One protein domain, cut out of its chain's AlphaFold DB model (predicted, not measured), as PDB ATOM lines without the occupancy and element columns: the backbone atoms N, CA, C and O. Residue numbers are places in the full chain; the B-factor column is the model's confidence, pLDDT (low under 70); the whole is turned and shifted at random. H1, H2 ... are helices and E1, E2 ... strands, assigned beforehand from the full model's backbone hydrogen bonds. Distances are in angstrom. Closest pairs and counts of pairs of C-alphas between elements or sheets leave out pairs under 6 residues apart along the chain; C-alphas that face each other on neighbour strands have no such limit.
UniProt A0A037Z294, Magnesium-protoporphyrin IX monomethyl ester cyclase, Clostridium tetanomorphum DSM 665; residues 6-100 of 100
ATOM      1  N   GLU A   6     -60.774  60.991 -12.301       72.50
ATOM      2  CA  GLU A   6     -60.830  59.588 -11.904       72.50
ATOM      3  C   GLU A   6     -60.386  58.633 -13.026       72.50
ATOM      4  O   GLU A   6     -59.609  57.711 -12.787       72.50
ATOM      5  N   GLU A   7     -60.780  58.908 -14.271       77.62
ATOM      6  CA  GLU A   7     -60.314  58.172 -15.454       77.62
ATOM      7  C   GLU A   7     -58.813  58.395 -15.687       77.62
ATOM      8  O   GLU A   7     -58.098  57.475 -16.082       77.62
ATOM      9  N   GLN A   8     -58.305  59.599 -15.386       84.88
ATOM     10  CA  GLN A   8     -56.870  59.884 -15.464       84.88
ATOM     11  C   GLN A   8     -56.060  59.075 -14.446       84.88
ATOM     12  O   GLN A   8     -54.938  58.671 -14.752       84.88
ATOM     13  N   GLU A   9     -56.586  58.844 -13.240       85.50
ATOM     14  CA  GLU A   9     -55.903  58.020 -12.240       85.50
ATOM     15  C   GLU A   9     -55.820  56.564 -12.684       85.50
ATOM     16  O   GLU A   9     -54.730  55.997 -12.676       85.50
ATOM     17  N   VAL A  10     -56.934  55.990 -13.142       88.25
ATOM     18  CA  VAL A  10     -56.973  54.619 -13.669       88.25
ATOM     19  C   VAL A  10     -56.007  54.459 -14.844       88.25
ATOM     20  O   VAL A  10     -55.214  53.518 -14.875       88.25
ATOM     21  N   LEU A  11     -56.003  55.411 -15.778       89.44
ATOM     22  CA  LEU A  11     -55.094  55.387 -16.921       89.44
ATOM     23  C   LEU A  11     -53.622  55.424 -16.486       89.44
ATOM     24  O   LEU A  11     -52.802  54.683 -17.026       89.44
ATOM     25  N   LYS A  12     -53.273  56.248 -15.490       91.00
ATOM     26  CA  LYS A  12     -51.908  56.296 -14.942       91.00
ATOM     27  C   LYS A  12     -51.490  54.966 -14.315       91.00
ATOM     28  O   LYS A  12     -50.336  54.583 -14.472       91.00
ATOM     29  N   GLU A  13     -52.394  54.268 -13.628       91.19
ATOM     30  CA  GLU A  13     -52.121  52.940 -13.052       91.19
ATOM     31  C   GLU A  13     -51.791  51.927 -14.155       91.19
ATOM     32  O   GLU A  13     -50.764  51.252 -14.083       91.19
ATOM     33  N   ILE A  14     -52.605  51.889 -15.216       90.81
ATOM     34  CA  ILE A  14     -52.413  50.987 -16.361       90.81
ATOM     35  C   ILE A  14     -51.081  51.279 -17.066       90.81
ATOM     36  O   ILE A  14     -50.280  50.369 -17.279       90.81
ATOM     37  N   ILE A  15     -50.807  52.552 -17.377       91.88
ATOM     38  CA  ILE A  15     -49.551  52.965 -18.023       91.88
ATOM     39  C   ILE A  15     -48.350  52.610 -17.140       91.88
ATOM     40  O   ILE A  15     -47.335  52.129 -17.640       91.88
ATOM     41  N   LYS A  16     -48.447  52.828 -15.825       92.62
ATOM     42  CA  LYS A  16     -47.372  52.507 -14.882       92.62
ATOM     43  C   LYS A  16     -47.065  51.016 -14.851       92.62
ATOM     44  O   LYS A  16     -45.891  50.653 -14.849       92.62
ATOM     45  N   PHE A  17     -48.089  50.169 -14.845       92.25
ATOM     46  CA  PHE A  17     -47.903  48.725 -14.886       92.25
ATOM     47  C   PHE A  17     -47.206  48.275 -16.166       92.25
ATOM     48  O   PHE A  17     -46.203  47.564 -16.096       92.25
ATOM     49  N   ASP A  18     -47.694  48.729 -17.322       91.25
ATOM     50  CA  ASP A  18     -47.093  48.374 -18.607       91.25
ATOM     51  C   ASP A  18     -45.639  48.864 -18.692       91.25
ATOM     52  O   ASP A  18     -44.737  48.125 -19.086       91.25
ATOM     53  N   TYR A  19     -45.370  50.072 -18.189       91.88
ATOM     54  CA  TYR A  19     -44.021  50.615 -18.121       91.88
ATOM     55  C   TYR A  19     -43.084  49.762 -17.253       91.88
ATOM     56  O   TYR A  19     -42.006  49.379 -17.716       91.88
ATOM     57  N   LEU A  20     -43.475  49.455 -16.010       90.25
ATOM     58  CA  LEU A  20     -42.657  48.707 -15.043       90.25
ATOM     59  C   LEU A  20     -42.427  47.247 -15.448       90.25
ATOM     60  O   LEU A  20     -41.401  46.661 -15.106       90.25
ATOM     61  N   ARG A  21     -43.329  46.673 -16.249       87.69
ATOM     62  CA  ARG A  21     -43.152  45.337 -16.826       87.69
ATOM     63  C   ARG A  21     -41.921  45.238 -17.731       87.69
ATOM     64  O   ARG A  21     -41.297  44.179 -17.809       87.69
ATOM     65  N   PHE A  22     -41.576  46.318 -18.430       85.56
ATOM     66  CA  PHE A  22     -40.500  46.317 -19.427       85.56
ATOM     67  C   PHE A  22     -39.296  47.182 -19.051       85.56
ATOM     68  O   PHE A  22     -38.213  46.979 -19.604       85.56
ATOM     69  N   ASN A  23     -39.460  48.115 -18.114       86.06
ATOM     70  CA  ASN A  23     -38.444  49.088 -17.736       86.06
ATOM     71  C   ASN A  23     -38.093  48.983 -16.255       86.06
ATOM     72  O   ASN A  23     -38.916  48.638 -15.411       86.06
ATOM     73  N   LYS A  24     -36.858  49.362 -15.916       80.00
ATOM     74  CA  LYS A  24     -36.464  49.482 -14.512       80.00
ATOM     75  C   LYS A  24     -37.168  50.668 -13.874       80.00
ATOM     76  O   LYS A  24     -37.181  51.763 -14.436       80.00
ATOM     77  N   LYS A  25     -37.588  50.483 -12.626       79.19
ATOM     78  CA  LYS A  25     -38.200  51.515 -11.780       79.19
ATOM     79  C   LYS A  25     -37.412  52.829 -11.705       79.19
ATOM     80  O   LYS A  25     -38.003  53.895 -11.610       79.19
ATOM     81  N   LYS A  26     -36.078  52.773 -11.825       80.56
ATOM     82  CA  LYS A  26     -35.201  53.960 -11.834       80.56
ATOM     83  C   LYS A  26     -35.517  54.958 -12.964       80.56
ATOM     84  O   LYS A  26     -35.192  56.130 -12.823       80.56
ATOM     85  N   TRP A  27     -36.118  54.508 -14.064       83.81
ATOM     86  CA  TRP A  27     -36.461  55.353 -15.215       83.81
ATOM     87  C   TRP A  27     -37.928  55.788 -15.224       83.81
ATOM     88  O   TRP A  27     -38.376  56.378 -16.204       83.81
ATOM     89  N   LEU A  28     -38.676  55.498 -14.153       86.69
ATOM     90  CA  LEU A  28     -40.093  55.814 -14.079       86.69
ATOM     91  C   LEU A  28     -40.309  57.330 -14.249       86.69
ATOM     92  O   LEU A  28     -39.753  58.113 -13.474       86.69
ATOM     93  N   PRO A  29     -41.113  57.754 -15.239       87.50
ATOM     94  CA  PRO A  29     -41.442  59.157 -15.429       87.50
ATOM     95  C   PRO A  29     -42.077  59.783 -14.186       87.50
ATOM     96  O   PRO A  29     -42.897  59.159 -13.513       87.50
ATOM     97  N   GLU A  30     -41.773  61.056 -13.939       86.25
ATOM     98  CA  GLU A  30     -42.242  61.794 -12.759       86.25
ATOM     99  C   GLU A  30     -43.775  61.812 -12.635       86.25
ATOM    100  O   GLU A  30     -44.318  61.684 -11.544       86.25
ATOM    101  N   PHE A  31     -44.499  61.844 -13.759       86.38
ATOM    102  CA  PHE A  31     -45.967  61.816 -13.761       86.38
ATOM    103  C   PHE A  31     -46.583  60.478 -13.299       86.38
ATOM    104  O   PHE A  31     -47.780  60.434 -12.995       86.38
ATOM    105  N   LEU A  32     -45.789  59.400 -13.271       86.81
ATOM    106  CA  LEU A  32     -46.145  58.072 -12.749       86.81
ATOM    107  C   LEU A  32     -45.523  57.805 -11.374       86.81
ATOM    108  O   LEU A  32     -45.889  56.831 -10.701       86.81
ATOM    109  N   TYR A  33     -44.573  58.645 -10.963       82.56
ATOM    110  CA  TYR A  33     -43.926  58.531  -9.673       82.56
ATOM    111  C   TYR A  33     -44.946  58.740  -8.556       82.56
ATOM    112  O   TYR A  33     -45.818  59.609  -8.611       82.56
ATOM    113  N   ARG A  34     -44.833  57.906  -7.527       78.75
ATOM    114  CA  ARG A  34     -45.530  58.087  -6.261       78.75
ATOM    115  C   ARG A  34     -44.550  57.868  -5.143       78.75
ATOM    116  O   ARG A  34     -43.613  57.091  -5.281       78.75
ATOM    117  N   GLU A  35     -44.803  58.559  -4.046       76.12
ATOM    118  CA  GLU A  35     -44.087  58.300  -2.818       76.12
ATOM    119  C   GLU A  35     -44.397  56.882  -2.338       76.12
ATOM    120  O   GLU A  35     -45.552  56.447  -2.310       76.12
ATOM    121  N   GLU A  36     -43.339  56.158  -2.007       71.56
ATOM    122  CA  GLU A  36     -43.420  54.773  -1.586       71.56
ATOM    123  C   GLU A  36     -43.033  54.651  -0.127       71.56
ATOM    124  O   GLU A  36     -41.989  55.151   0.307       71.56
ATOM    125  N   ASP A  37     -43.852  53.924   0.626       80.31
ATOM    126  CA  ASP A  37     -43.508  53.562   1.988       80.31
ATOM    127  C   ASP A  37     -42.460  52.440   1.971       80.31
ATOM    128  O   ASP A  37     -42.764  51.247   1.867       80.31
ATOM    129  N   LYS A  38     -41.192  52.840   2.106       78.25
ATOM    130  CA  LYS A  38     -40.045  51.926   2.175       78.25
ATOM    131  C   LYS A  38     -40.143  50.927   3.331       78.25
ATOM    132  O   LYS A  38     -39.600  49.827   3.218       78.25
ATOM    133  N   ASN A  39     -40.808  51.276   4.436       83.50
ATOM    134  CA  ASN A  39     -41.005  50.345   5.549       83.50
ATOM    135  C   ASN A  39     -42.019  49.265   5.174       83.50
ATOM    136  O   ASN A  39     -41.799  48.090   5.476       83.50
ATOM    137  N   MET A  40     -43.100  49.646   4.491       82.56
ATOM    138  CA  MET A  40     -44.090  48.698   3.978       82.56
ATOM    139  C   MET A  40     -43.468  47.755   2.944       82.56
ATOM    140  O   MET A  40     -43.606  46.540   3.063       82.56
ATOM    141  N   GLU A  41     -42.713  48.293   1.984       79.56
ATOM    142  CA  GLU A  41     -42.029  47.490   0.966       79.56
ATOM    143  C   GLU A  41     -41.066  46.480   1.606       79.56
ATOM    144  O   GLU A  41     -41.015  45.312   1.215       79.56
ATOM    145  N   ARG A  42     -40.325  46.904   2.635       83.44
ATOM    146  CA  ARG A  42     -39.412  46.027   3.369       83.44
ATOM    147  C   ARG A  42     -40.150  44.889   4.078       83.44
ATOM    148  O   ARG A  42     -39.702  43.750   3.974       83.44
ATOM    149  N   LYS A  43     -41.266  45.172   4.757       86.19
ATOM    150  CA  LYS A  43     -42.079  44.136   5.420       86.19
ATOM    151  C   LYS A  43     -42.609  43.112   4.421       86.19
ATOM    152  O   LYS A  43     -42.453  41.917   4.636       86.19
ATOM    153  N   ILE A  44     -43.135  43.577   3.287       85.88
ATOM    154  CA  ILE A  44     -43.623  42.693   2.223       85.88
ATOM    155  C   ILE A  44     -42.483  41.807   1.703       85.88
ATOM    156  O   ILE A  44     -42.666  40.604   1.538       85.88
ATOM    157  N   LYS A  45     -41.279  42.355   1.497       83.00
ATOM    158  CA  LYS A  45     -40.110  41.550   1.098       83.00
ATOM    159  C   LYS A  45     -39.772  40.469   2.120       83.00
ATOM    160  O   LYS A  45     -39.526  39.331   1.726       83.00
ATOM    161  N   GLU A  46     -39.748  40.812   3.406       85.25
ATOM    162  CA  GLU A  46     -39.495  39.852   4.487       85.25
ATOM    163  C   GLU A  46     -40.558  38.734   4.488       85.25
ATOM    164  O   GLU A  46     -40.201  37.555   4.515       85.25
ATOM    165  N   ASP A  47     -41.839  39.077   4.326       87.12
ATOM    166  CA  ASP A  47     -42.938  38.106   4.249       87.12
ATOM    167  C   ASP A  47     -42.833  37.178   3.030       87.12
ATOM    168  O   ASP A  47     -43.039  35.970   3.148       87.12
ATOM    169  N   LEU A  48     -42.481  37.707   1.855       85.94
ATOM    170  CA  LEU A  48     -42.312  36.909   0.634       85.94
ATOM    171  C   LEU A  48     -41.118  35.953   0.719       85.94
ATOM    172  O   LEU A  48     -41.175  34.851   0.167       85.94
ATOM    173  N   ILE A  49     -40.052  36.357   1.416       85.31
ATOM    174  CA  ILE A  49     -38.907  35.490   1.715       85.31
ATOM    175  C   ILE A  49     -39.329  34.381   2.681       85.31
ATOM    176  O   ILE A  49     -39.037  33.213   2.427       85.31
ATOM    177  N   ASN A  50     -40.053  34.723   3.750       85.25
ATOM    178  CA  ASN A  50     -40.537  33.753   4.735       85.25
ATOM    179  C   ASN A  50     -41.508  32.733   4.117       85.25
ATOM    180  O   ASN A  50     -41.475  31.558   4.472       85.25
ATOM    181  N   LYS A  51     -42.331  33.159   3.150       85.12
ATOM    182  CA  LYS A  51     -43.231  32.290   2.372       85.12
ATOM    183  C   LYS A  51     -42.520  31.471   1.283       85.12
ATOM    184  O   LYS A  51     -43.163  30.654   0.633       85.12
ATOM    185  N   GLY A  52     -41.225  31.696   1.042       80.62
ATOM    186  CA  GLY A  52     -40.455  31.003   0.002       80.62
ATOM    187  C   GLY A  52     -40.767  31.433  -1.439       80.62
ATOM    188  O   GLY A  52     -40.294  30.794  -2.374       80.62
ATOM    189  N   ILE A  53     -41.529  32.516  -1.638       80.94
ATOM    190  CA  ILE A  53     -41.899  33.052  -2.964       80.94
ATOM    191  C   ILE A  53     -40.694  33.732  -3.624       80.94
ATOM    192  O   ILE A  53     -40.487  33.658  -4.839       80.94
ATOM    193  N   ILE A  54     -39.871  34.400  -2.815       77.56
ATOM    194  CA  ILE A  54     -38.630  35.031  -3.255       77.56
ATOM    195  C   ILE A  54     -37.471  34.400  -2.496       77.56
ATOM    196  O   ILE A  54     -37.488  34.272  -1.275       77.56
ATOM    197  N   ASN A  55     -36.418  34.038  -3.221       71.44
ATOM    198  CA  ASN A  55     -35.199  33.554  -2.598       71.44
ATOM    199  C   ASN A  55     -34.439  34.730  -1.953       71.44
ATOM    200  O   ASN A  55     -34.100  35.694  -2.640       71.44
ATOM    201  N   LYS A  56     -34.104  34.621  -0.661       64.94
ATOM    202  CA  LYS A  56     -33.282  35.596   0.083       64.94
ATOM    203  C   LYS A  56     -31.943  35.910  -0.602       64.94
ATOM    204  O   LYS A  56     -31.411  37.003  -0.434       64.94
ATOM    205  N   TYR A  57     -31.412  34.963  -1.378       57.28
ATOM    206  CA  TYR A  57     -30.148  35.077  -2.112       57.28
ATOM    207  C   TYR A  57     -30.310  35.580  -3.557       57.28
ATOM    208  O   TYR A  57     -29.308  35.823  -4.233       57.28
ATOM    209  N   LYS A  58     -31.544  35.751  -4.067       60.66
ATOM    210  CA  LYS A  58     -31.755  36.423  -5.358       60.66
ATOM    211  C   LYS A  58     -31.361  37.888  -5.183       60.66
ATOM    212  O   LYS A  58     -31.811  38.552  -4.254       60.66
ATOM    213  N   SER A  59     -30.503  38.380  -6.080       58.88
ATOM    214  CA  SER A  59     -30.022  39.764  -6.053       58.88
ATOM    215  C   SER A  59     -31.205  40.725  -5.914       58.88
ATOM    216  O   SER A  59     -32.195  40.578  -6.630       58.88
ATOM    217  N   ILE A  60     -31.098  41.709  -5.020       58.72
ATOM    218  CA  ILE A  60     -32.102  42.769  -4.811       58.72
ATOM    219  C   ILE A  60     -32.465  43.493  -6.117       58.72
ATOM    220  O   ILE A  60     -33.559  44.021  -6.245       58.72
ATOM    221  N   ASN A  61     -31.582  43.432  -7.116       64.25
ATOM    222  CA  ASN A  61     -31.791  43.986  -8.451       64.25
ATOM    223  C   ASN A  61     -32.549  43.045  -9.407       64.25
ATOM    224  O   ASN A  61     -32.615  43.321 -10.598       64.25
ATOM    225  N   SER A  62     -33.027  41.887  -8.948       77.50
ATOM    226  CA  SER A  62     -33.734  40.919  -9.803       77.50
ATOM    227  C   SER A  62     -35.251  41.054  -9.748       77.50
ATOM    228  O   SER A  62     -35.934  40.431 -10.561       77.50
ATOM    229  N   TYR A  63     -35.770  41.848  -8.812       82.94
ATOM    230  CA  TYR A  63     -37.194  42.086  -8.663       82.94
ATOM    231  C   TYR A  63     -37.478  43.455  -8.041       82.94
ATOM    232  O   TYR A  63     -36.655  43.998  -7.306       82.94
ATOM    233  N   HIS A  64     -38.669  43.987  -8.295       86.00
ATOM    234  CA  HIS A  64     -39.196  45.165  -7.610       86.00
ATOM    235  C   HIS A  64     -40.671  44.956  -7.267       86.00
ATOM    236  O   HIS A  64     -41.352  44.154  -7.902       86.00
ATOM    237  N   ILE A  65     -41.147  45.643  -6.231       87.75
ATOM    238  CA  ILE A  65     -42.542  45.585  -5.789       87.75
ATOM    239  C   ILE A  65     -43.143  46.967  -5.991       87.75
ATOM    240  O   ILE A  65     -42.485  47.969  -5.706       87.75
ATOM    241  N   GLU A  66     -44.374  47.006  -6.481       89.25
ATOM    242  CA  GLU A  66     -45.116  48.242  -6.678       89.25
ATOM    243  C   GLU A  66     -46.552  48.099  -6.172       89.25
ATOM    244  O   GLU A  66     -47.192  47.060  -6.361       89.25
ATOM    245  N   LYS A  67     -47.052  49.161  -5.537       91.06
ATOM    246  CA  LYS A  67     -48.443  49.276  -5.103       91.06
ATOM    247  C   LYS A  67     -49.279  49.962  -6.181       91.06
ATOM    248  O   LYS A  67     -48.934  51.060  -6.625       91.06
ATOM    249  N   PHE A  68     -50.416  49.367  -6.515       91.12
ATOM    250  CA  PHE A  68     -51.414  49.936  -7.419       91.12
ATOM    251  C   PHE A  68     -52.730  50.181  -6.682       91.12
ATOM    252  O   PHE A  68     -53.035  49.501  -5.703       91.12
ATOM    253  N   LYS A  69     -53.499  51.175  -7.138       90.81
ATOM    254  CA  LYS A  69     -54.847  51.499  -6.614       90.81
ATOM    255  C   LYS A  69     -55.981  50.898  -7.449       90.81
ATOM    256  O   LYS A  69     -57.159  51.102  -7.146       90.81
ATOM    257  N   VAL A  70     -55.625  50.206  -8.522       90.88
ATOM    258  CA  VAL A  70     -56.539  49.510  -9.421       90.88
ATOM    259  C   VAL A  70     -56.075  48.067  -9.513       90.88
ATOM    260  O   VAL A  70     -54.874  47.802  -9.578       90.88
ATOM    261  N   ASP A  71     -57.022  47.137  -9.542       91.31
ATOM    262  CA  ASP A  71     -56.745  45.728  -9.768       91.31
ATOM    263  C   ASP A  71     -56.411  45.485 -11.244       91.31
ATOM    264  O   ASP A  71     -57.239  45.061 -12.050       91.31
ATOM    265  N   ILE A  72     -55.169  45.796 -11.615       90.81
ATOM    266  CA  ILE A  72     -54.696  45.677 -12.998       90.81
ATOM    267  C   ILE A  72     -54.720  44.218 -13.468       90.81
ATOM    268  O   ILE A  72     -54.870  43.962 -14.657       90.81
ATOM    269  N   CYS A  73     -54.638  43.254 -12.547       88.88
ATOM    270  CA  CYS A  73     -54.727  41.836 -12.889       88.88
ATOM    271  C   CYS A  73     -56.131  41.492 -13.409       88.88
ATOM    272  O   CYS A  73     -56.243  40.942 -14.500       88.88
ATOM    273  N   LYS A  74     -57.190  41.928 -12.707       90.25
ATOM    274  CA  LYS A  74     -58.582  41.789 -13.184       90.25
ATOM    275  C   LYS A  74     -58.821  42.507 -14.510       90.25
ATOM    276  O   LYS A  74     -59.564  42.013 -15.355       90.25
ATOM    277  N   PHE A  75     -58.172  43.653 -14.711       89.62
ATOM    278  CA  PHE A  75     -58.252  44.364 -15.983       89.62
ATOM    279  C   PHE A  75     -57.609  43.567 -17.128       89.62
ATOM    280  O   PHE A  75     -58.162  43.515 -18.218       89.62
ATOM    281  N   ILE A  76     -56.472  42.912 -16.894       87.38
ATOM    282  CA  ILE A  76     -55.802  42.094 -17.915       87.38
ATOM    283  C   ILE A  76     -56.590  40.815 -18.227       87.38
ATOM    284  O   ILE A  76     -56.632  40.404 -19.384       87.38
ATOM    285  N   GLU A  77     -57.175  40.184 -17.210       89.00
ATOM    286  CA  GLU A  77     -57.879  38.902 -17.340       89.00
ATOM    287  C   GLU A  77     -59.280  39.075 -17.942       89.00
ATOM    288  O   GLU A  77     -59.604  38.435 -18.942       89.00
ATOM    289  N   ASP A  78     -60.073  39.995 -17.384       91.31
ATOM    290  CA  ASP A  78     -61.511  40.101 -17.662       91.31
ATOM    291  C   ASP A  78     -61.922  41.473 -18.220       91.31
ATOM    292  O   ASP A  78     -63.110  41.751 -18.390       91.31
ATOM    293  N   ASN A  79     -60.959  42.366 -18.488       86.69
ATOM    294  CA  ASN A  79     -61.200  43.750 -18.919       86.69
ATOM    295  C   ASN A  79     -62.001  44.592 -17.898       86.69
ATOM    296  O   ASN A  79     -62.528  45.656 -18.229       86.69
ATOM    297  N   ASN A  80     -62.073  44.128 -16.646       88.94
ATOM    298  CA  ASN A  80     -62.794  44.775 -15.555       88.94
ATOM    299  C   ASN A  80     -61.870  45.678 -14.735       88.94
ATOM    300  O   ASN A  80     -60.820  45.255 -14.255       88.94
ATOM    301  N   ILE A  81     -62.293  46.924 -14.529       86.19
ATOM    302  CA  ILE A  81     -61.571  47.896 -13.707       86.19
ATOM    303  C   ILE A  81     -62.194  47.906 -12.317       86.19
ATOM    304  O   ILE A  81     -63.290  48.431 -12.119       86.19
ATOM    305  N   GLU A  82     -61.474  47.361 -11.345       88.75
ATOM    306  CA  GLU A  82     -61.866  47.405  -9.941       88.75
ATOM    307  C   GLU A  82     -60.871  48.244  -9.149       88.75
ATOM    308  O   GLU A  82     -59.655  48.117  -9.308       88.75
ATOM    309  N   LYS A  83     -61.383  49.128  -8.297       86.94
ATOM    310  CA  LYS A  83     -60.544  49.918  -7.398       86.94
ATOM    311  C   LYS A  83     -60.176  49.081  -6.186       86.94
ATOM    312  O   LYS A  83     -61.046  48.511  -5.537       86.94
ATOM    313  N   GLY A  84     -58.894  49.055  -5.863       86.19
ATOM    314  CA  GLY A  84     -58.376  48.269  -4.759       86.19
ATOM    315  C   GLY A  84     -56.871  48.414  -4.648       86.19
ATOM    316  O   GLY A  84     -56.180  48.639  -5.639       86.19
ATOM    317  N   GLU A  85     -56.361  48.310  -3.427       88.69
ATOM    318  CA  GLU A  85     -54.925  48.311  -3.204       88.69
ATOM    319  C   GLU A  85     -54.373  46.914  -3.467       88.69
ATOM    320  O   GLU A  85     -54.678  45.975  -2.735       88.69
ATOM    321  N   ILE A  86     -53.565  46.783  -4.515       91.00
ATOM    322  CA  ILE A  86     -52.876  45.534  -4.833       91.00
ATOM    323  C   ILE A  86     -51.373  45.768  -4.874       91.00
ATOM    324  O   ILE A  86     -50.904  46.858  -5.215       91.00
ATOM    325  N   PHE A  87     -50.619  44.726  -4.554       90.69
ATOM    326  CA  PHE A  87     -49.176  44.717  -4.704       90.69
ATOM    327  C   PHE A  87     -48.801  43.785  -5.845       90.69
ATOM    328  O   PHE A  87     -49.335  42.683  -5.979       90.69
ATOM    329  N   ILE A  88     -47.880  44.242  -6.686       91.00
ATOM    330  CA  ILE A  88     -47.355  43.449  -7.790       91.00
ATOM    331  C   ILE A  88     -45.849  43.348  -7.632       91.00
ATOM    332  O   ILE A  88     -45.141  44.350  -7.524       91.00
ATOM    333  N   LEU A  89     -45.372  42.111  -7.621       89.81
ATOM    334  CA  LEU A  89     -43.970  41.756  -7.704       89.81
ATOM    335  C   LEU A  89     -43.594  41.583  -9.174       89.81
ATOM    336  O   LEU A  89     -44.141  40.716  -9.848       89.81
ATOM    337  N   PHE A  90     -42.627  42.352  -9.657       88.88
ATOM    338  CA  PHE A  90     -42.065  42.223 -10.998       88.88
ATOM    339  C   PHE A  90     -40.706  41.540 -10.932       88.88
ATOM    340  O   PHE A  90     -39.846  41.942 -10.148       88.88
ATOM    341  N   TYR A  91     -40.477  40.545 -11.786       85.75
ATOM    342  CA  TYR A  91     -39.180  39.903 -11.967       85.75
ATOM    343  C   TYR A  91     -38.467  40.517 -13.178       85.75
ATOM    344  O   TYR A  91     -38.853  40.292 -14.323       85.75
ATOM    345  N   GLU A  92     -37.385  41.265 -12.945       80.62
ATOM    346  CA  GLU A  92     -36.707  42.036 -14.003       80.62
ATOM    347  C   GLU A  92     -36.063  41.155 -15.087       80.62
ATOM    348  O   GLU A  92     -35.928  41.583 -16.231       80.62
ATOM    349  N   LYS A  93     -35.649  39.928 -14.740       78.56
ATOM    350  CA  LYS A  93     -34.994  39.011 -15.690       78.56
ATOM    351  C   LYS A  93     -35.974  38.386 -16.677       78.56
ATOM    352  O   LYS A  93     -35.713  38.386 -17.873       78.56
ATOM    353  N   ASP A  94     -37.085  37.878 -16.159       79.31
ATOM    354  CA  ASP A  94     -38.027  37.067 -16.932       79.31
ATOM    355  C   ASP A  94     -39.212  37.898 -17.450       79.31
ATOM    356  O   ASP A  94     -40.060  37.383 -18.175       79.31
ATOM    357  N   LYS A  95     -39.279  39.192 -17.082       80.62
ATOM    358  CA  LYS A  95     -40.389  40.120 -17.382       80.62
ATOM    359  C   LYS A  95     -41.760  39.579 -16.951       80.62
ATOM    360  O   LYS A  95     -42.802  39.975 -17.483       80.62
ATOM    361  N   SER A  96     -41.744  38.651 -16.000       86.12
ATOM    362  CA  SER A  96     -42.919  38.078 -15.366       86.12
ATOM    363  C   SER A  96     -43.291  38.899 -14.138       86.12
ATOM    364  O   SER A  96     -42.478  39.643 -13.583       86.12
ATOM    365  N   TRP A  97     -44.543  38.778 -13.725       89.88
ATOM    366  CA  TRP A  97     -45.085  39.490 -12.581       89.88
ATOM    367  C   TRP A  97     -46.016  38.574 -11.790       89.88
ATOM    368  O   TRP A  97     -46.519  37.582 -12.318       89.88
ATOM    369  N   LEU A  98     -46.206  38.893 -10.515       89.25
ATOM    370  CA  LEU A  98     -47.055  38.152  -9.593       89.25
ATOM    371  C   LEU A  98     -47.825  39.133  -8.711       89.25
ATOM    372  O   LEU A  98     -47.227  40.024  -8.107       89.25
ATOM    373  N   LYS A  99     -49.141  38.943  -8.616       89.62
ATOM    374  CA  LYS A  99     -49.987  39.617  -7.626       89.62
ATOM    375  C   LYS A  99     -49.771  38.981  -6.252       89.62
ATOM    376  O   LYS A  99     -49.811  37.755  -6.145       89.62
ATOM    377  N   ILE A 100     -49.530  39.802  -5.230       86.31
ATOM    378  CA  ILE A 100     -49.174  39.386  -3.859       86.31
ATOM    379  C   ILE A 100     -50.072  40.026  -2.803       86.31
ATOM    380  O   ILE A 100     -50.578  41.146  -3.047       86.31
TER     381      ILE A 100
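Overview. This is residues 6 to 100 of the 100 residues of the protein "Magnesium-protoporphyrin IX monomethyl ester cyclase" of Clostridium tetanomorphum DSM 665 (UniProt A0A037Z294). A three-stranded antiparallel sheet lies between two helices: the long H1 runs along one face, and H2 crosses the other. Short H3 sits at one end of the sheet, between E1 and E2 along the chain. The printed part has 95 residues, with H1, H2, E1, H3, E2 and E3 in chain order and sheet order E1, E2, E3; its class is mixed, helices and strands. It is compact, with a radius of gyration of the C-alphas of 13.3 A, and spans 40 by 27 by 26 A.

Along the chain. H1, residues 6 to 22, begins at C-alpha (-60.830, 59.588, -11.904) and is 25.4 A long. H2 is residues 38 to 50, 18.4 A. E1 is residues 63 to 70, 20.7 A; H3 is residues 72 to 78, 10.0 A; E2 is residues 83 to 91, 24.0 A. E3, residues 96 to 99, 10.6 A, ends at C-alpha (-49.987, 39.617, -7.626).

Arrangement. E1 and E2 are antiparallel at 164 degrees, with N 66 and O 88 3.0 A apart, within hydrogen-bond range. E2 and E3 form a hairpin, antiparallel at 145 degrees; N 89 and O 98 are 2.8 A apart, within hydrogen-bond range. H1 is on the sheet at a height of 9.1 A, over E1 and E2; its closest C-alphas to E1 are Glu 13 and Phe 68, 6.4 A. On the local plane H1 stands at 4 degrees to E2, along the strands. H2, on the opposite face at a height of 10.2 A, runs across the strands, at 65 degrees to E1 on the local plane; the C-alphas of Glu 41 and Ile 65 are closest, 7.0 A. H3 only grazes the sheet with residues 72 to 73. H1, with residues 13 to 17 alone, only just touches H3, with 3 pairs of C-alphas within 8 A, the closest Ile 14 and Ile 72, 6.7 A. Every O i to N i+4 pair is within hydrogen-bond range in H2 and H3, and 12 of 13 in H1.

Size, cuts and confidence. The C-alphas of Glu 6 and Tyr 57 are farthest apart, 40.5 A. The printed part has no cut; the links H1 to H2 and H2 to E1 are long. Mean pLDDT of the printed part is 84.2, and residues 56 to 61 are under 70.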